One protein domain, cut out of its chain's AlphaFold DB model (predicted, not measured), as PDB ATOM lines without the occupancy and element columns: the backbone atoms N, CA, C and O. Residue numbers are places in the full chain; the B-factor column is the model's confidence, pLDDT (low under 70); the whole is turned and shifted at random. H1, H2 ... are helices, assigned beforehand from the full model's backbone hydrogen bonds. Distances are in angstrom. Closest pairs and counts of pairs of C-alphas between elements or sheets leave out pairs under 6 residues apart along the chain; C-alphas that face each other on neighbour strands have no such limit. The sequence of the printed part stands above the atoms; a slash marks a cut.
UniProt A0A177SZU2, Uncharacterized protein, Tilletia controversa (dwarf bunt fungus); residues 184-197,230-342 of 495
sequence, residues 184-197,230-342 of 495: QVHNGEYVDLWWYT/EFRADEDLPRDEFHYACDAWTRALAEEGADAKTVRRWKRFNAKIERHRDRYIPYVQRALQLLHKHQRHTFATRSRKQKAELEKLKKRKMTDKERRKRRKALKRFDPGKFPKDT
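What this domain is: This is residues 184 to 197 and 230 to 342 of the 495 residues of an uncharacterized protein of Tilletia controversa (dwarf bunt fungus) (UniProt A0A177SZU2). Long helix H4 makes the longest axis; the helical hairpin H2 and H3 lies beside its first part, short H1 packs on H2, and H5 folds back at H4's far end. The printed part has 127 residues, five named helices, H1 to H5, and no named strand: all helix. It spans 55 by 30 by 21 A, only just loose, close to compact, with radius of gyration of the C-alphas 16.8 A.

Where its parts are: H1 is residues 193 to 196, from C-alpha 193 at (238.785, 292.541, 203.371). H2 is 239 to 255, 24.5 A; H3 260 to 274, 20.8 A; H4 282 to 315, 49.9 A; H5 320 to 329, ending at (217.221, 303.824, 183.222).

How they stand to each other: H1 touches H2, closest C-alphas Tyr 196 and Ala 245, 4.7 A. H2, H3 and H4 form an up and down bundle, each running against the one before. H2 touches H3, closest C-alphas Ala 254 and Val 263, 6.1 A. H4 touches H5 with residues 310 to 313 alone, closest C-alphas Leu 313 and Arg 323, 6.6 A. Every O i to N i+4 pair is within hydrogen-bond range in H3, H4 and H5, 12 of 13 in H2; H1 is too short for one.

The domain as a whole: Residues 198 to 229 are not printed, a gap of 11.5 A between C-alphas 197 and 230. Eleven residues are under pLDDT 70, among them 184 to 189.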
ATOM      1  N   GLN A 184     237.190 305.801 203.876       66.25
ATOM      2  CA  GLN A 184     237.158 305.195 202.547       66.25
ATOM      3  C   GLN A 184     235.858 304.419 202.283       66.25
ATOM      4  O   GLN A 184     235.269 304.542 201.206       66.25
ATOM      5  N   VAL A 185     235.357 303.683 203.274       62.31
ATOM      6  CA  VAL A 185     234.076 302.957 203.196       62.31
ATOM      7  C   VAL A 185     232.910 303.929 203.053       62.31
ATOM      8  O   VAL A 185     232.080 303.747 202.160       62.31
ATOM      9  N   HIS A 186     232.896 304.987 203.868       57.81
ATOM     10  CA  HIS A 186     231.905 306.062 203.827       57.81
ATOM     11  C   HIS A 186     231.814 306.698 202.426       57.81
ATOM     12  O   HIS A 186     230.745 306.794 201.811       57.81
ATOM     13  N   ASN A 187     232.973 307.015 201.841       61.72
ATOM     14  CA  ASN A 187     233.089 307.563 200.489       61.72
ATOM     15  C   ASN A 187     232.704 306.563 199.375       61.72
ATOM     16  O   ASN A 187     232.614 306.933 198.197       61.72
ATOM     17  N   GLY A 188     232.453 305.291 199.702       57.81
ATOM     18  CA  GLY A 188     232.231 304.226 198.725       57.81
ATOM     19  C   GLY A 188     233.473 303.963 197.870       57.81
ATOM     20  O   GLY A 188     233.369 303.740 196.657       57.81
ATOM     21  N   GLU A 189     234.658 304.081 198.468       66.94
ATOM     22  CA  GLU A 189     235.908 303.554 197.924       66.94
ATOM     23  C   GLU A 189     235.932 302.021 198.041       66.94
ATOM     24  O   GLU A 189     235.137 301.404 198.753       66.94
ATOM     25  N   TYR A 190     236.835 301.389 197.295       70.31
ATOM     26  CA  TYR A 190     237.119 299.971 197.468       70.31
ATOM     27  C   TYR A 190     238.075 299.780 198.653       70.31
ATOM     28  O   TYR A 190     239.056 300.511 198.769       70.31
ATOM     29  N   VAL A 191     237.805 298.775 199.492       74.19
ATOM     30  CA  VAL A 191     238.637 298.397 200.641       74.19
ATOM     31  C   VAL A 191     238.848 296.874 200.634       74.19
ATOM     32  O   VAL A 191     237.915 296.097 200.377       74.19
ATOM     33  N   ASP A 192     240.093 296.459 200.883       80.81
ATOM     34  CA  ASP A 192     240.502 295.055 201.030       80.81
ATOM     35  C   ASP A 192     239.897 294.441 202.305       80.81
ATOM     36  O   ASP A 192     239.746 295.113 203.326       80.81
ATOM     37  N   LEU A 193     239.535 293.156 202.273       83.06
ATOM     38  CA  LEU A 193     238.785 292.541 203.371       83.06
ATOM     39  C   LEU A 193     239.659 292.292 204.610       83.06
ATOM     40  O   LEU A 193     239.137 292.198 205.718       83.06
ATOM     41  N   TRP A 194     240.986 292.271 204.437       80.94
ATOM     42  CA  TRP A 194     241.974 292.144 205.512       80.94
ATOM     43  C   TRP A 194     241.749 293.127 206.666       80.94
ATOM     44  O   TRP A 194     241.809 292.713 207.821       80.94
ATOM     45  N   TRP A 195     241.382 294.381 206.374       76.44
ATOM     46  CA  TRP A 195     241.108 295.420 207.382       76.44
ATOM     47  C   TRP A 195     239.972 295.069 208.357       76.44
ATOM     48  O   TRP A 195     239.867 295.675 209.414       76.44
ATOM     49  N   TYR A 196     239.138 294.077 208.028       76.25
ATOM     50  CA  TYR A 196     238.023 293.597 208.851       76.25
ATOM     51  C   TYR A 196     238.318 292.267 209.552       76.25
ATOM     52  O   TYR A 196     237.416 291.661 210.134       76.25
ATOM     53  N   THR A 197     239.554 291.778 209.469       73.62
ATOM     54  CA  THR A 197     239.979 290.552 210.146       73.62
ATOM     55  C   THR A 197     240.323 290.827 211.614       73.62
ATOM     56  O   THR A 197     240.781 291.920 211.951       73.62
ATOM     57  N   GLU A 230     252.214 292.395 207.741       73.44
ATOM     58  CA  GLU A 230     251.235 291.355 208.041       73.44
ATOM     59  C   GLU A 230     249.989 291.409 207.131       73.44
ATOM     60  O   GLU A 230     249.059 290.609 207.301       73.44
ATOM     61  N   PHE A 231     249.935 292.349 206.178       79.75
ATOM     62  CA  PHE A 231     248.858 292.449 205.199       79.75
ATOM     63  C   PHE A 231     248.778 291.174 204.362       79.75
ATOM     64  O   PHE A 231     249.753 290.745 203.747       79.75
ATOM     65  N   ARG A 232     247.575 290.609 204.263       78.62
ATOM     66  CA  ARG A 232     247.267 289.510 203.344       78.62
ATOM     67  C   ARG A 232     246.216 289.959 202.350       78.62
ATOM     68  O   ARG A 232     245.251 290.620 202.731       78.62
ATOM     69  N   ALA A 233     246.380 289.589 201.086       81.56
ATOM     70  CA  ALA A 233     245.330 289.791 200.102       81.56
ATOM     71  C   ALA A 233     244.121 288.887 200.419       81.56
ATOM     72  O   ALA A 233     244.263 287.864 201.090       81.56
ATOM     73  N   ASP A 234     242.927 289.259 199.945       82.19
ATOM     74  CA  ASP A 234     241.677 288.507 200.158       82.19
ATOM     75  C   ASP A 234     241.818 287.003 199.849       82.19
ATOM     76  O   ASP A 234     241.263 286.166 200.562       82.19
ATOM     77  N   GLU A 235     242.555 286.690 198.783       83.69
ATOM     78  CA  GLU A 235     242.879 285.361 198.257       83.69
ATOM     79  C   GLU A 235     243.836 284.528 199.126       83.69
ATOM     80  O   GLU A 235     243.902 283.314 198.938       83.69
ATOM     81  N   ASP A 236     244.532 285.151 200.079       82.88
ATOM     82  CA  ASP A 236     245.497 284.505 200.982       82.88
ATOM     83  C   ASP A 236     245.044 284.581 202.459       82.88
ATOM     84  O   ASP A 236     245.760 284.183 203.389       82.88
ATOM     85  N   LEU A 237     243.827 285.091 202.699       81.69
ATOM     86  CA  LEU A 237     243.185 285.067 204.010       81.69
ATOM     87  C   LEU A 237     242.825 283.628 204.418       81.69
ATOM     88  O   LEU A 237     242.230 282.894 203.620       81.69
ATOM     89  N   PRO A 238     243.077 283.226 205.680       82.44
ATOM     90  CA  PRO A 238     242.504 282.010 206.243       82.44
ATOM     91  C   PRO A 238     240.978 282.012 206.109       82.44
ATOM     92  O   PRO A 238     240.327 283.039 206.305       82.44
ATOM     93  N   ARG A 239     240.386 280.849 205.817       81.38
ATOM     94  CA  ARG A 239     238.947 280.719 205.534       81.38
ATOM     95  C   ARG A 239     238.048 281.326 206.621       81.38
ATOM     96  O   ARG A 239     237.081 282.014 206.295       81.38
ATOM     97  N   ASP A 240     238.370 281.099 207.891       80.56
ATOM     98  CA  ASP A 240     237.577 281.607 209.016       80.56
ATOM     99  C   ASP A 240     237.725 283.127 209.188       80.56
ATOM    100  O   ASP A 240     236.735 283.814 209.451       80.56
ATOM    101  N   GLU A 241     238.923 283.674 208.952       81.69
ATOM    102  CA  GLU A 241     239.147 285.125 208.928       81.69
ATOM    103  C   GLU A 241     238.415 285.784 207.760       81.69
ATOM    104  O   GLU A 241     237.781 286.817 207.952       81.69
ATOM    105  N   PHE A 242     238.433 285.172 206.574       86.50
ATOM    106  CA  PHE A 242     237.695 285.656 205.411       86.50
ATOM    107  C   PHE A 242     236.181 285.678 205.665       86.50
ATOM    108  O   PHE A 242     235.530 286.684 205.380       86.50
ATOM    109  N   HIS A 243     235.602 284.615 206.236       85.62
ATOM    110  CA  HIS A 243     234.174 284.595 206.572       85.62
ATOM    111  C   HIS A 243     233.816 285.619 207.663       85.62
ATOM    112  O   HIS A 243     232.821 286.332 207.516       85.62
ATOM    113  N   TYR A 244     234.640 285.760 208.707       83.50
ATOM    114  CA  TYR A 244     234.475 286.817 209.710       83.50
ATOM    115  C   TYR A 244     234.517 288.211 209.068       83.50
ATOM    116  O   TYR A 244     233.639 289.039 209.314       83.50
ATOM    117  N   ALA A 245     235.504 288.452 208.205       82.88
ATOM    118  CA  ALA A 245     235.717 289.728 207.541       82.88
ATOM    119  C   ALA A 245     234.586 290.070 206.552       82.88
ATOM    120  O   ALA A 245     234.158 291.220 206.499       82.88
ATOM    121  N   CYS A 246     234.008 289.082 205.851       86.75
ATOM    122  CA  CYS A 246     232.793 289.259 205.045       86.75
ATOM    123  C   CYS A 246     231.633 289.841 205.869       86.75
ATOM    124  O   CYS A 246     230.934 290.756 205.418       86.75
ATOM    125  N   ASP A 247     231.411 289.307 207.071       84.00
ATOM    126  CA  ASP A 247     230.297 289.700 207.932       84.00
ATOM    127  C   ASP A 247     230.580 290.989 208.707       84.00
ATOM    128  O   ASP A 247     229.680 291.816 208.857       84.00
ATOM    129  N   ALA A 248     231.822 291.214 209.142       81.00
ATOM    130  CA  ALA A 248     232.273 292.487 209.697       81.00
ATOM    131  C   ALA A 248     232.143 293.622 208.667       81.00
ATOM    132  O   ALA A 248     231.508 294.632 208.961       81.00
ATOM    133  N   TRP A 249     232.591 293.419 207.426       84.06
ATOM    134  CA  TRP A 249     232.416 294.381 206.333       84.06
ATOM    135  C   TRP A 249     230.937 294.617 205.956       84.06
ATOM    136  O   TRP A 249     230.534 295.713 205.567       84.06
ATOM    137  N   THR A 250     230.075 293.608 206.112       84.31
ATOM    138  CA  THR A 250     228.632 293.772 205.845       84.31
ATOM    139  C   THR A 250     227.888 294.466 206.996       84.31
ATOM    140  O   THR A 250     226.854 295.091 206.752       84.31
ATOM    141  N   ARG A 251     228.391 294.372 208.237       79.25
ATOM    142  CA  ARG A 251     227.946 295.201 209.375       79.25
ATOM    143  C   ARG A 251     228.390 296.649 209.190       79.25
ATOM    144  O   ARG A 251     227.540 297.529 209.182       79.25
ATOM    145  N   ALA A 252     229.665 296.845 208.863       74.62
ATOM    146  CA  ALA A 252     230.266 298.123 208.503       74.62
ATOM    147  C   ALA A 252     229.433 298.917 207.479       74.62
ATOM    148  O   ALA A 252     229.075 300.064 207.724       74.62
ATOM    149  N   LEU A 253     229.030 298.292 206.365       73.38
ATOM    150  CA  LEU A 253     228.141 298.935 205.387       73.38
ATOM    151  C   LEU A 253     226.781 299.375 205.961       73.38
ATOM    152  O   LEU A 253     226.192 300.326 205.457       73.38
ATOM    153  N   ALA A 254     226.236 298.649 206.936       75.56
ATOM    154  CA  ALA A 254     224.946 298.969 207.543       75.56
ATOM    155  C   ALA A 254     225.047 300.129 208.542       75.56
ATOM    156  O   ALA A 254     224.128 300.939 208.619       75.56
ATOM    157  N   GLU A 255     226.157 300.194 209.276       72.25
ATOM    158  CA  GLU A 255     226.477 301.254 210.236       72.25
ATOM    159  C   GLU A 255     226.781 302.580 209.511       72.25
ATOM    160  O   GLU A 255     226.249 303.615 209.898       72.25
ATOM    161  N   GLU A 256     227.466 302.535 208.360       66.44
ATOM    162  CA  GLU A 256     227.683 303.677 207.443       66.44
ATOM    163  C   GLU A 256     226.437 304.083 206.616       66.44
ATOM    164  O   GLU A 256     226.535 304.725 205.569       66.44
ATOM    165  N   GLY A 257     225.234 303.679 207.035       66.50
ATOM    166  CA  GLY A 257     223.977 304.144 206.439       66.50
ATOM    167  C   GLY A 257     223.689 303.663 205.007       66.50
ATOM    168  O   GLY A 257     222.820 304.230 204.335       66.50
ATOM    169  N   ALA A 258     224.356 302.617 204.502       74.00
ATOM    170  CA  ALA A 258     224.017 302.073 203.186       74.00
ATOM    171  C   ALA A 258     222.587 301.490 203.163       74.00
ATOM    172  O   ALA A 258     222.147 300.838 204.110       74.00
ATOM    173  N   ASP A 259     221.876 301.657 202.036       77.44
ATOM    174  CA  ASP A 259     220.496 301.168 201.844       77.44
ATOM    175  C   ASP A 259     220.328 299.732 202.375       77.44
ATOM    176  O   ASP A 259     220.984 298.794 201.912       77.44
ATOM    177  N   ALA A 260     219.391 299.534 203.308       78.62
ATOM    178  CA  ALA A 260     219.090 298.237 203.907       78.62
ATOM    179  C   ALA A 260     218.735 297.145 202.872       78.62
ATOM    180  O   ALA A 260     218.779 295.948 203.175       78.62
ATOM    181  N   LYS A 261     218.356 297.501 201.635       82.12
ATOM    182  CA  LYS A 261     218.233 296.554 200.510       82.12
ATOM    183  C   LYS A 261     219.601 296.091 199.998       82.12
ATOM    184  O   LYS A 261     219.751 294.904 199.716       82.12
ATOM    185  N   THR A 262     220.586 296.981 199.915       81.44
ATOM    186  CA  THR A 262     221.983 296.689 199.552       81.44
ATOM    187  C   THR A 262     222.656 295.814 200.607       81.44
ATOM    188  O   THR A 262     223.190 294.765 200.256       81.44
ATOM    189  N   VAL A 263     222.522 296.144 201.897       82.00
ATOM    190  CA  VAL A 263     223.029 295.307 203.005       82.00
ATOM    191  C   VAL A 263     222.425 293.896 202.955       82.00
ATOM    192  O   VAL A 263     223.142 292.898 202.997       82.00
ATOM    193  N   ARG A 264     221.099 293.773 202.779       83.31
ATOM    194  CA  ARG A 264     220.434 292.461 202.632       83.31
ATOM    195  C   ARG A 264     220.881 291.687 201.390       83.31
ATOM    196  O   ARG A 264     220.862 290.458 201.409       83.31
ATOM    197  N   ARG A 265     221.266 292.372 200.310       85.12
ATOM    198  CA  ARG A 265     221.823 291.751 199.098       85.12
ATOM    199  C   ARG A 265     223.232 291.208 199.348       85.12
ATOM    200  O   ARG A 265     223.476 290.064 198.981       85.12
ATOM    201  N   TRP A 266     224.083 291.945 200.061       87.56
ATOM    202  CA  TRP A 266     225.395 291.461 200.508       87.56
ATOM    203  C   TRP A 266     225.295 290.260 201.451       87.56
ATOM    204  O   TRP A 266     225.884 289.225 201.159       87.56
ATOM    205  N   LYS A 267     224.431 290.296 202.477       89.69
ATOM    206  CA  LYS A 267     224.186 289.122 203.348       89.69
ATOM    207  C   LYS A 267     223.756 287.872 202.559       89.69
ATOM    208  O   LYS A 267     224.167 286.761 202.880       89.69
ATOM    209  N   ARG A 268     222.967 288.034 201.486       88.88
ATOM    210  CA  ARG A 268     222.600 286.932 200.569       88.88
ATOM    211  C   ARG A 268     223.758 286.446 199.696       88.88
ATOM    212  O   ARG A 268     223.704 285.305 199.252       88.88
ATOM    213  N   PHE A 269     224.740 287.289 199.392       89.50
ATOM    214  CA  PHE A 269     225.936 286.897 198.651       89.50
ATOM    215  C   PHE A 269     226.930 286.159 199.555       89.50
ATOM    216  O   PHE A 269     227.320 285.046 199.208       89.50
ATOM    217  N   ASN A 270     227.209 286.682 200.756       91.94
ATOM    218  CA  ASN A 270     228.010 285.995 201.778       91.94
ATOM    219  C   ASN A 270     227.459 284.585 202.042       91.94
ATOM    220  O   ASN A 270     228.193 283.609 201.941       91.94
ATOM    221  N   ALA A 271     226.141 284.452 202.244       89.19
ATOM    222  CA  ALA A 271     225.490 283.156 202.449       89.19
ATOM    223  C   ALA A 271     225.582 282.196 201.240       89.19
ATOM    224  O   ALA A 271     225.412 280.992 201.412       89.19
ATOM    225  N   LYS A 272     225.827 282.686 200.015       90.31
ATOM    226  CA  LYS A 272     226.082 281.831 198.837       90.31
ATOM    227  C   LYS A 272     227.527 281.364 198.769       90.31
ATOM    228  O   LYS A 272     227.745 280.214 198.409       90.31
ATOM    229  N   ILE A 273     228.482 282.227 199.121       90.12
ATOM    230  CA  ILE A 273     229.887 281.836 199.276       90.12
ATOM    231  C   ILE A 273     230.008 280.805 200.401       90.12
ATOM    232  O   ILE A 273     230.557 279.728 200.200       90.12
ATOM    233  N   GLU A 274     229.415 281.092 201.563       88.06
ATOM    234  CA  GLU A 274     229.425 280.188 202.708       88.06
ATOM    235  C   GLU A 274     228.796 278.831 202.363       88.06
ATOM    236  O   GLU A 274     229.349 277.802 202.728       88.06
ATOM    237  N   ARG A 275     227.675 278.792 201.634       89.06
ATOM    238  CA  ARG A 275     226.987 277.540 201.264       89.06
ATOM    239  C   ARG A 275     227.470 276.926 199.945       89.06
ATOM    240  O   ARG A 275     226.791 276.046 199.413       89.06
ATOM    241  N   HIS A 276     228.597 277.377 199.392       89.56
ATOM    242  CA  HIS A 276     229.140 276.783 198.175       89.56
ATOM    243  C   HIS A 276     229.552 275.327 198.439       89.56
ATOM    244  O   HIS A 276     230.235 275.050 199.426       89.56
ATOM    245  N   ARG A 277     229.128 274.393 197.574       85.12
ATOM    246  CA  ARG A 277     229.322 272.942 197.781       85.12
ATOM    247  C   ARG A 277     230.799 272.600 197.952       85.12
ATOM    248  O   ARG A 277     231.193 272.016 198.956       85.12
ATOM    249  N   ASP A 278     231.613 273.093 197.028       85.31
ATOM    250  CA  ASP A 278     233.020 272.705 196.910       85.31
ATOM    251  C   ASP A 278     233.966 273.645 197.683       85.31
ATOM    252  O   ASP A 278     235.166 273.670 197.433       85.31
ATOM    253  N   ARG A 279     233.441 274.426 198.646       83.38
ATOM    254  CA  ARG A 279     234.200 275.414 199.452       83.38
ATOM    255  C   ARG A 279     235.379 274.831 200.241       83.38
ATOM    256  O   ARG A 279     236.220 275.572 200.729       83.38
ATOM    257  N   TYR A 280     235.398 273.514 200.436       82.25
ATOM    258  CA  TYR A 280     236.467 272.810 201.143       82.25
ATOM    259  C   TYR A 280     237.694 272.566 200.256       82.25
ATOM    260  O   TYR A 280     238.764 272.259 200.773       82.25
ATOM    261  N   ILE A 281     237.554 272.703 198.934       84.62
ATOM    262  CA  ILE A 281     238.652 272.536 197.985       84.62
ATOM    263  C   ILE A 281     239.462 273.847 197.937       84.62
ATOM    264  O   ILE A 281     238.881 274.884 197.606       84.62
ATOM    265  N   PRO A 282     240.786 273.843 198.205       82.44
ATOM    266  CA  PRO A 282     241.568 275.076 198.362       82.44
ATOM    267  C   PRO A 282     241.490 276.052 197.178       82.44
ATOM    268  O   PRO A 282     241.267 277.243 197.384       82.44
ATOM    269  N   TYR A 283     241.586 275.566 195.933       83.81
ATOM    270  CA  TYR A 283     241.496 276.441 194.753       83.81
ATOM    271  C   TYR A 283     240.090 277.041 194.569       83.81
ATOM    272  O   TYR A 283     239.956 278.175 194.114       83.81
ATOM    273  N   VAL A 284     239.032 276.326 194.975       84.94
ATOM    274  CA  VAL A 284     237.652 276.837 194.932       84.94
ATOM    275  C   VAL A 284     237.433 277.883 196.022       84.94
ATOM    276  O   VAL A 284     236.802 278.905 195.765       84.94
ATOM    277  N   GLN A 285     237.982 277.674 197.220       87.25
ATOM    278  CA  GLN A 285     237.977 278.681 198.283       87.25
ATOM    279  C   GLN A 285     238.675 279.970 197.814       87.25
ATOM    280  O   GLN A 285     238.081 281.047 197.919       87.25
ATOM    281  N   ARG A 286     239.852 279.856 197.180       86.31
ATOM    282  CA  ARG A 286     240.572 280.991 196.578       86.31
ATOM    283  C   ARG A 286     239.750 281.687 195.486       86.31
ATOM    284  O   ARG A 286     239.649 282.913 195.475       86.31
ATOM    285  N   ALA A 287     239.070 280.919 194.629       86.38
ATOM    286  CA  ALA A 287     238.159 281.462 193.619       86.38
ATOM    287  C   ALA A 287     236.977 282.237 194.237       86.38
ATOM    288  O   ALA A 287     236.594 283.290 193.730       86.38
ATOM    289  N   LEU A 288     236.411 281.762 195.353       89.19
ATOM    290  CA  LEU A 288     235.333 282.449 196.078       89.19
ATOM    291  C   LEU A 288     235.812 283.745 196.756       89.19
ATOM    292  O   LEU A 288     235.055 284.718 196.810       89.19
ATOM    293  N   GLN A 289     237.059 283.781 197.234       90.00
ATOM    294  CA  GLN A 289     237.698 284.981 197.788       90.00
ATOM    295  C   GLN A 289     237.904 286.048 196.705       90.00
ATOM    296  O   GLN A 289     237.424 287.176 196.846       90.00
ATOM    297  N   LEU A 290     238.497 285.667 195.568       85.38
ATOM    298  CA  LEU A 290     238.650 286.539 194.396       85.38
ATOM    299  C   LEU A 290     237.298 287.007 193.827       85.38
ATOM    300  O   LEU A 290     237.158 288.167 193.437       85.38
ATOM    301  N   LEU A 291     236.266 286.156 193.843       86.75
ATOM    302  CA  LEU A 291     234.909 286.539 193.441       86.75
ATOM    303  C   LEU A 291     234.320 287.628 194.353       86.75
ATOM    304  O   LEU A 291     233.650 288.542 193.861       86.75
ATOM    305  N   HIS A 292     234.562 287.555 195.668       89.38
ATOM    306  CA  HIS A 292     234.131 288.585 196.625       89.38
ATOM    307  C   HIS A 292     234.872 289.902 196.383       89.38
ATOM    308  O   HIS A 292     234.230 290.939 196.201       89.38
ATOM    309  N   LYS A 293     236.204 289.843 196.251       84.06
ATOM    310  CA  LYS A 293     237.080 290.964 195.874       84.06
ATOM    311  C   LYS A 293     236.568 291.680 194.614       84.06
ATOM    312  O   LYS A 293     236.271 292.879 194.645       84.06
ATOM    313  N   HIS A 294     236.341 290.925 193.535       80.06
ATOM    314  CA  HIS A 294     235.791 291.424 192.272       80.06
ATOM    315  C   HIS A 294     234.390 292.042 192.431       80.06
ATOM    316  O   HIS A 294     234.112 293.116 191.882       80.06
ATOM    317  N   GLN A 295     233.498 291.415 193.208       80.31
ATOM    318  CA  GLN A 295     232.179 291.983 193.491       80.31
ATOM    319  C   GLN A 295     232.266 293.320 194.246       80.31
ATOM    320  O   GLN A 295     231.553 294.255 193.871       80.31
ATOM    321  N   ARG A 296     233.116 293.443 195.280       84.12
ATOM    322  CA  ARG A 296     233.273 294.701 196.037       84.12
ATOM    323  C   ARG A 296     233.823 295.808 195.145       84.12
ATOM    324  O   ARG A 296     233.277 296.912 195.139       84.12
ATOM    325  N   HIS A 297     234.828 295.500 194.326       75.56
ATOM    326  CA  HIS A 297     235.390 296.443 193.359       75.56
ATOM    327  C   HIS A 297     234.345 296.895 192.318       75.56
ATOM    328  O   HIS A 297     234.187 298.090 192.041       75.56
ATOM    329  N   THR A 298     233.544 295.960 191.799       74.81
ATOM    330  CA  THR A 298     232.431 296.254 190.877       74.81
ATOM    331  C   THR A 298     231.345 297.109 191.539       74.81
ATOM    332  O   THR A 298     230.786 298.006 190.904       74.81
ATOM    333  N   PHE A 299     231.039 296.866 192.817       80.44
ATOM    334  CA  PHE A 299     230.080 297.658 193.583       80.44
ATOM    335  C   PHE A 299     230.570 299.093 193.800       80.44
ATOM    336  O   PHE A 299     229.814 300.020 193.507       80.44
ATOM    337  N   ALA A 300     231.819 299.294 194.233       74.38
ATOM    338  CA  ALA A 300     232.400 300.624 194.424       74.38
ATOM    339  C   ALA A 300     232.414 301.423 193.105       74.38
ATOM    340  O   ALA A 300     231.833 302.508 193.011       74.38
ATOM    341  N   THR A 301     232.978 300.847 192.038       70.81
ATOM    342  CA  THR A 301     233.082 301.498 190.718       70.81
ATOM    343  C   THR A 301     231.722 301.823 190.093       70.81
ATOM    344  O   THR A 301     231.527 302.938 189.597       70.81
ATOM    345  N   ARG A 302     230.743 300.905 190.132       69.94
ATOM    346  CA  ARG A 302     229.394 301.174 189.597       69.94
ATOM    347  C   ARG A 302     228.600 302.150 190.458       69.94
ATOM    348  O   ARG A 302     227.890 302.981 189.897       69.94
ATOM    349  N   SER A 303     228.744 302.111 191.784       72.62
ATOM    350  CA  SER A 303     228.071 303.064 192.677       72.62
ATOM    351  C   SER A 303     228.596 304.488 192.477       72.62
ATOM    352  O   SER A 303     227.798 305.420 192.413       72.62
ATOM    353  N   ARG A 304     229.910 304.662 192.268       71.62
ATOM    354  CA  ARG A 304     230.527 305.948 191.888       71.62
ATOM    355  C   ARG A 304     229.992 306.477 190.561       71.62
ATOM    356  O   ARG A 304     229.505 307.604 190.516       71.62
ATOM    357  N   LYS A 305     230.010 305.658 189.499       70.56
ATOM    358  CA  LYS A 305     229.453 306.037 188.183       70.56
ATOM    359  C   LYS A 305     227.973 306.425 188.295       70.56
ATOM    360  O   LYS A 305     227.574 307.461 187.772       70.56
ATOM    361  N   GLN A 306     227.185 305.672 189.066       74.25
ATOM    362  CA  GLN A 306     225.780 305.984 189.328       74.25
ATOM    363  C   GLN A 306     225.582 307.294 190.112       74.25
ATOM    364  O   GLN A 306     224.713 308.077 189.730       74.25
ATOM    365  N   LYS A 307     226.364 307.563 191.172       78.62
ATOM    366  CA  LYS A 307     226.333 308.852 191.893       78.62
ATOM    367  C   LYS A 307     226.660 310.010 190.933       78.62
ATOM    368  O   LYS A 307     225.886 310.956 190.836       78.62
ATOM    369  N   ALA A 308     227.734 309.895 190.148       80.62
ATOM    370  CA  ALA A 308     228.155 310.923 189.194       80.62
ATOM    371  C   ALA A 308     227.122 311.186 188.079       80.62
ATOM    372  O   ALA A 308     226.879 312.335 187.714       80.62
ATOM    373  N   GLU A 309     226.474 310.147 187.543       80.38
ATOM    374  CA  GLU A 309     225.380 310.311 186.577       80.38
ATOM    375  C   GLU A 309     224.125 310.932 187.207       80.38
ATOM    376  O   GLU A 309     223.478 311.764 186.572       80.38
ATOM    377  N   LEU A 310     223.795 310.598 188.460       81.00
ATOM    378  CA  LEU A 310     222.695 311.238 189.188       81.00
ATOM    379  C   LEU A 310     222.946 312.737 189.403       81.00
ATOM    380  O   LEU A 310     222.028 313.526 189.179       81.00
ATOM    381  N   GLU A 311     224.172 313.140 189.745       85.75
ATOM    382  CA  GLU A 311     224.558 314.555 189.841       85.75
ATOM    383  C   GLU A 311     224.492 315.266 188.481       85.75
ATOM    384  O   GLU A 311     223.899 316.340 188.366       85.75
ATOM    385  N   LYS A 312     224.978 314.634 187.402       86.31
ATOM    386  CA  LYS A 312     224.812 315.156 186.031       86.31
ATOM    387  C   LYS A 312     223.332 315.322 185.639       86.31
ATOM    388  O   LYS A 312     223.001 316.249 184.905       86.31
ATOM    389  N   LEU A 313     222.429 314.466 186.132       84.81
ATOM    390  CA  LEU A 313     220.974 314.583 185.923       84.81
ATOM    391  C   LEU A 313     220.283 315.622 186.824       84.81
ATOM    392  O   LEU A 313     219.181 316.058 186.486       84.81
ATOM    393  N   LYS A 314     220.881 316.009 187.958       85.00
ATOM    394  CA  LYS A 314     220.425 317.169 188.740       85.00
ATOM    395  C   LYS A 314     220.789 318.467 188.015       85.00
ATOM    396  O   LYS A 314     219.903 319.276 187.762       85.00
ATOM    397  N   LYS A 315     222.063 318.610 187.618       88.00
ATOM    398  CA  LYS A 315     222.627 319.833 187.012       88.00
ATOM    399  C   LYS A 315     222.114 320.136 185.595       88.00
ATOM    400  O   LYS A 315     222.103 321.289 185.182       88.00
ATOM    401  N   ARG A 316     221.678 319.127 184.832       86.94
ATOM    402  CA  ARG A 316     221.059 319.344 183.510       86.94
ATOM    403  C   ARG A 316     219.660 319.959 183.640       86.94
ATOM    404  O   ARG A 316     218.790 319.382 184.296       86.94
ATOM    405  N   LYS A 317     219.421 321.065 182.923       86.62
ATOM    406  CA  LYS A 317     218.074 321.589 182.643       86.62
ATOM    407  C   LYS A 317     217.327 320.564 181.775       86.62
ATOM    408  O   LYS A 317     217.712 320.320 180.637       86.62
ATOM    409  N   MET A 318     216.318 319.908 182.344       87.69
ATOM    410  CA  MET A 318     215.445 318.935 181.674       87.69
ATOM    411  C   MET A 318     214.119 318.819 182.427       87.69
ATOM    412  O   MET A 318     214.069 319.081 183.630       87.69
ATOM    413  N   THR A 319     213.059 318.386 181.742       89.62
ATOM    414  CA  THR A 319     211.741 318.192 182.371       89.62
ATOM    415  C   THR A 319     211.782 317.084 183.428       89.62
ATOM    416  O   THR A 319     212.485 316.081 183.265       89.62
ATOM    417  N   ASP A 320     210.983 317.190 184.494       85.75
ATOM    418  CA  ASP A 320     210.980 316.168 185.552       85.75
ATOM    419  C   ASP A 320     210.501 314.791 185.077       85.75
ATOM    420  O   ASP A 320     210.975 313.759 185.564       85.75
ATOM    421  N   LYS A 321     209.627 314.748 184.065       88.88
ATOM    422  CA  LYS A 321     209.220 313.506 183.388       88.88
ATOM    423  C   LYS A 321     210.430 312.807 182.760       88.88
ATOM    424  O   LYS A 321     210.607 311.597 182.933       88.88
ATOM    425  N   GLU A 322     211.289 313.562 182.083       86.31
ATOM    426  CA  GLU A 322     212.509 313.044 181.473       86.31
ATOM    427  C   GLU A 322     213.573 312.690 182.521       86.31
ATOM    428  O   GLU A 322     214.127 311.588 182.487       86.31
ATOM    429  N   ARG A 323     213.786 313.558 183.517       83.38
ATOM    430  CA  ARG A 323     214.664 313.311 184.671       83.38
ATOM    431  C   ARG A 323     214.284 312.010 185.380       83.38
ATOM    432  O   ARG A 323     215.153 311.184 185.663       83.38
ATOM    433  N   ARG A 324     212.985 311.755 185.593       81.50
ATOM    434  CA  ARG A 324     212.457 310.502 186.165       81.50
ATOM    435  C   ARG A 324     212.672 309.300 185.240       81.50
ATOM    436  O   ARG A 324     213.002 308.226 185.742       81.50
ATOM    437  N   LYS A 325     212.533 309.452 183.915       84.38
ATOM    438  CA  LYS A 325     212.830 308.390 182.928       84.38
ATOM    439  C   LYS A 325     214.318 308.015 182.953       84.38
ATOM    440  O   LYS A 325     214.637 306.840 183.119       84.38
ATOM    441  N   ARG A 326     215.224 308.998 182.898       79.62
ATOM    442  CA  ARG A 326     216.683 308.786 182.969       79.62
ATOM    443  C   ARG A 326     217.114 308.201 184.330       79.62
ATOM    444  O   ARG A 326     217.857 307.225 184.359       79.62
ATOM    445  N   ARG A 327     216.553 308.677 185.455       78.38
ATOM    446  CA  ARG A 327     216.755 308.082 186.800       78.38
ATOM    447  C   ARG A 327     216.285 306.623 186.913       78.38
ATOM    448  O   ARG A 327     216.867 305.876 187.692       78.38
ATOM    449  N   LYS A 328     215.257 306.204 186.162       75.19
ATOM    450  CA  LYS A 328     214.821 304.793 186.086       75.19
ATOM    451  C   LYS A 328     215.712 303.935 185.177       75.19
ATOM    452  O   LYS A 328     215.856 302.749 185.448       75.19
ATOM    453  N   ALA A 329     216.297 304.516 184.128       73.12
ATOM    454  CA  ALA A 329     217.221 303.824 183.222       73.12
ATOM    455  C   ALA A 329     218.585 303.510 183.874       73.12
ATOM    456  O   ALA A 329     219.242 302.540 183.499       73.12
ATOM    457  N   LEU A 330     218.980 304.290 184.887       72.94
ATOM    458  CA  LEU A 330     220.162 304.076 185.729       72.94
ATOM    459  C   LEU A 330     220.120 302.725 186.475       72.94
ATOM    460  O   LEU A 330     219.601 302.597 187.590       72.94
ATOM    461  N   LYS A 331     220.710 301.703 185.850       65.44
ATOM    462  CA  LYS A 331     220.758 300.320 186.336       65.44
ATOM    463  C   LYS A 331     221.619 300.206 187.602       65.44
ATOM    464  O   LYS A 331     222.844 300.163 187.529       65.44
ATOM    465  N   ARG A 332     220.968 300.105 188.768       68.62
ATOM    466  CA  ARG A 332     221.635 299.806 190.050       68.62
ATOM    467  C   ARG A 332     222.347 298.453 189.984       68.62
ATOM    468  O   ARG A 332     221.769 297.476 189.504       68.62
ATOM    469  N   PHE A 333     223.566 298.381 190.518       72.94
ATOM    470  CA  PHE A 333     224.249 297.105 190.731       72.94
ATOM    471  C   PHE A 333     223.485 296.250 191.761       72.94
ATOM    472  O   PHE A 333     222.883 296.776 192.700       72.94
ATOM    473  N   ASP A 334     223.491 294.928 191.582       72.62
ATOM    474  CA  ASP A 334     222.914 293.987 192.543       72.62
ATOM    475  C   ASP A 334     224.004 293.055 193.086       72.62
ATOM    476  O   ASP A 334     224.291 292.043 192.443       72.62
ATOM    477  N   PRO A 335     224.590 293.353 194.263       73.50
ATOM    478  CA  PRO A 335     225.592 292.472 194.859       73.50
ATOM    479  C   PRO A 335     225.014 291.096 195.229       73.50
ATOM    480  O   PRO A 335     225.724 290.101 195.259       73.50
ATOM    481  N   GLY A 336     223.693 290.976 195.405       70.75
ATOM    482  CA  GLY A 336     223.047 289.697 195.701       70.75
ATOM    483  C   GLY A 336     223.016 288.722 194.517       70.75
ATOM    484  O   GLY A 336     222.715 287.535 194.715       70.75
ATOM    485  N   LYS A 337     223.307 289.177 193.287       75.44
ATOM    486  CA  LYS A 337     223.424 288.304 192.110       75.44
ATOM    487  C   LYS A 337     224.800 287.636 192.115       75.44
ATOM    488  O   LYS A 337     225.814 288.299 191.953       75.44
ATOM    489  N   PHE A 338     224.821 286.308 192.236       78.50
ATOM    490  CA  PHE A 338     226.061 285.540 192.120       78.50
ATOM    491  C   PHE A 338     226.557 285.605 190.663       78.50
ATOM    492  O   PHE A 338     225.777 285.237 189.774       78.50
ATOM    493  N   PRO A 339     227.782 286.088 190.385       82.06
ATOM    494  CA  PRO A 339     228.333 286.125 189.035       82.06
ATOM    495  C   PRO A 339     228.867 284.728 188.699       82.06
ATOM    496  O   PRO A 339     229.985 284.390 189.067       82.06
ATOM    497  N   LYS A 340     228.034 283.887 188.073       81.31
ATOM    498  CA  LYS A 340     228.419 282.512 187.709       81.31
ATOM    499  C   LYS A 340     229.570 282.495 186.710       81.31
ATOM    500  O   LYS A 340     230.521 281.759 186.911       81.31
ATOM    501  N   ASP A 341     229.458 283.329 185.685       76.56
ATOM    502  CA  ASP A 341     230.365 283.364 184.539       76.56
ATOM    503  C   ASP A 341     231.763 283.799 185.014       76.56
ATOM    504  O   ASP A 341     232.709 283.027 184.935       76.56
ATOM    505  N   THR A 342     231.848 284.922 185.739       77.81
ATOM    506  CA  THR A 342     233.092 285.376 186.388       77.81
ATOM    507  C   THR A 342     233.637 284.404 187.437       77.81
ATOM    508  O   THR A 342     234.844 284.299 187.613       77.81
TER     509      THR A 342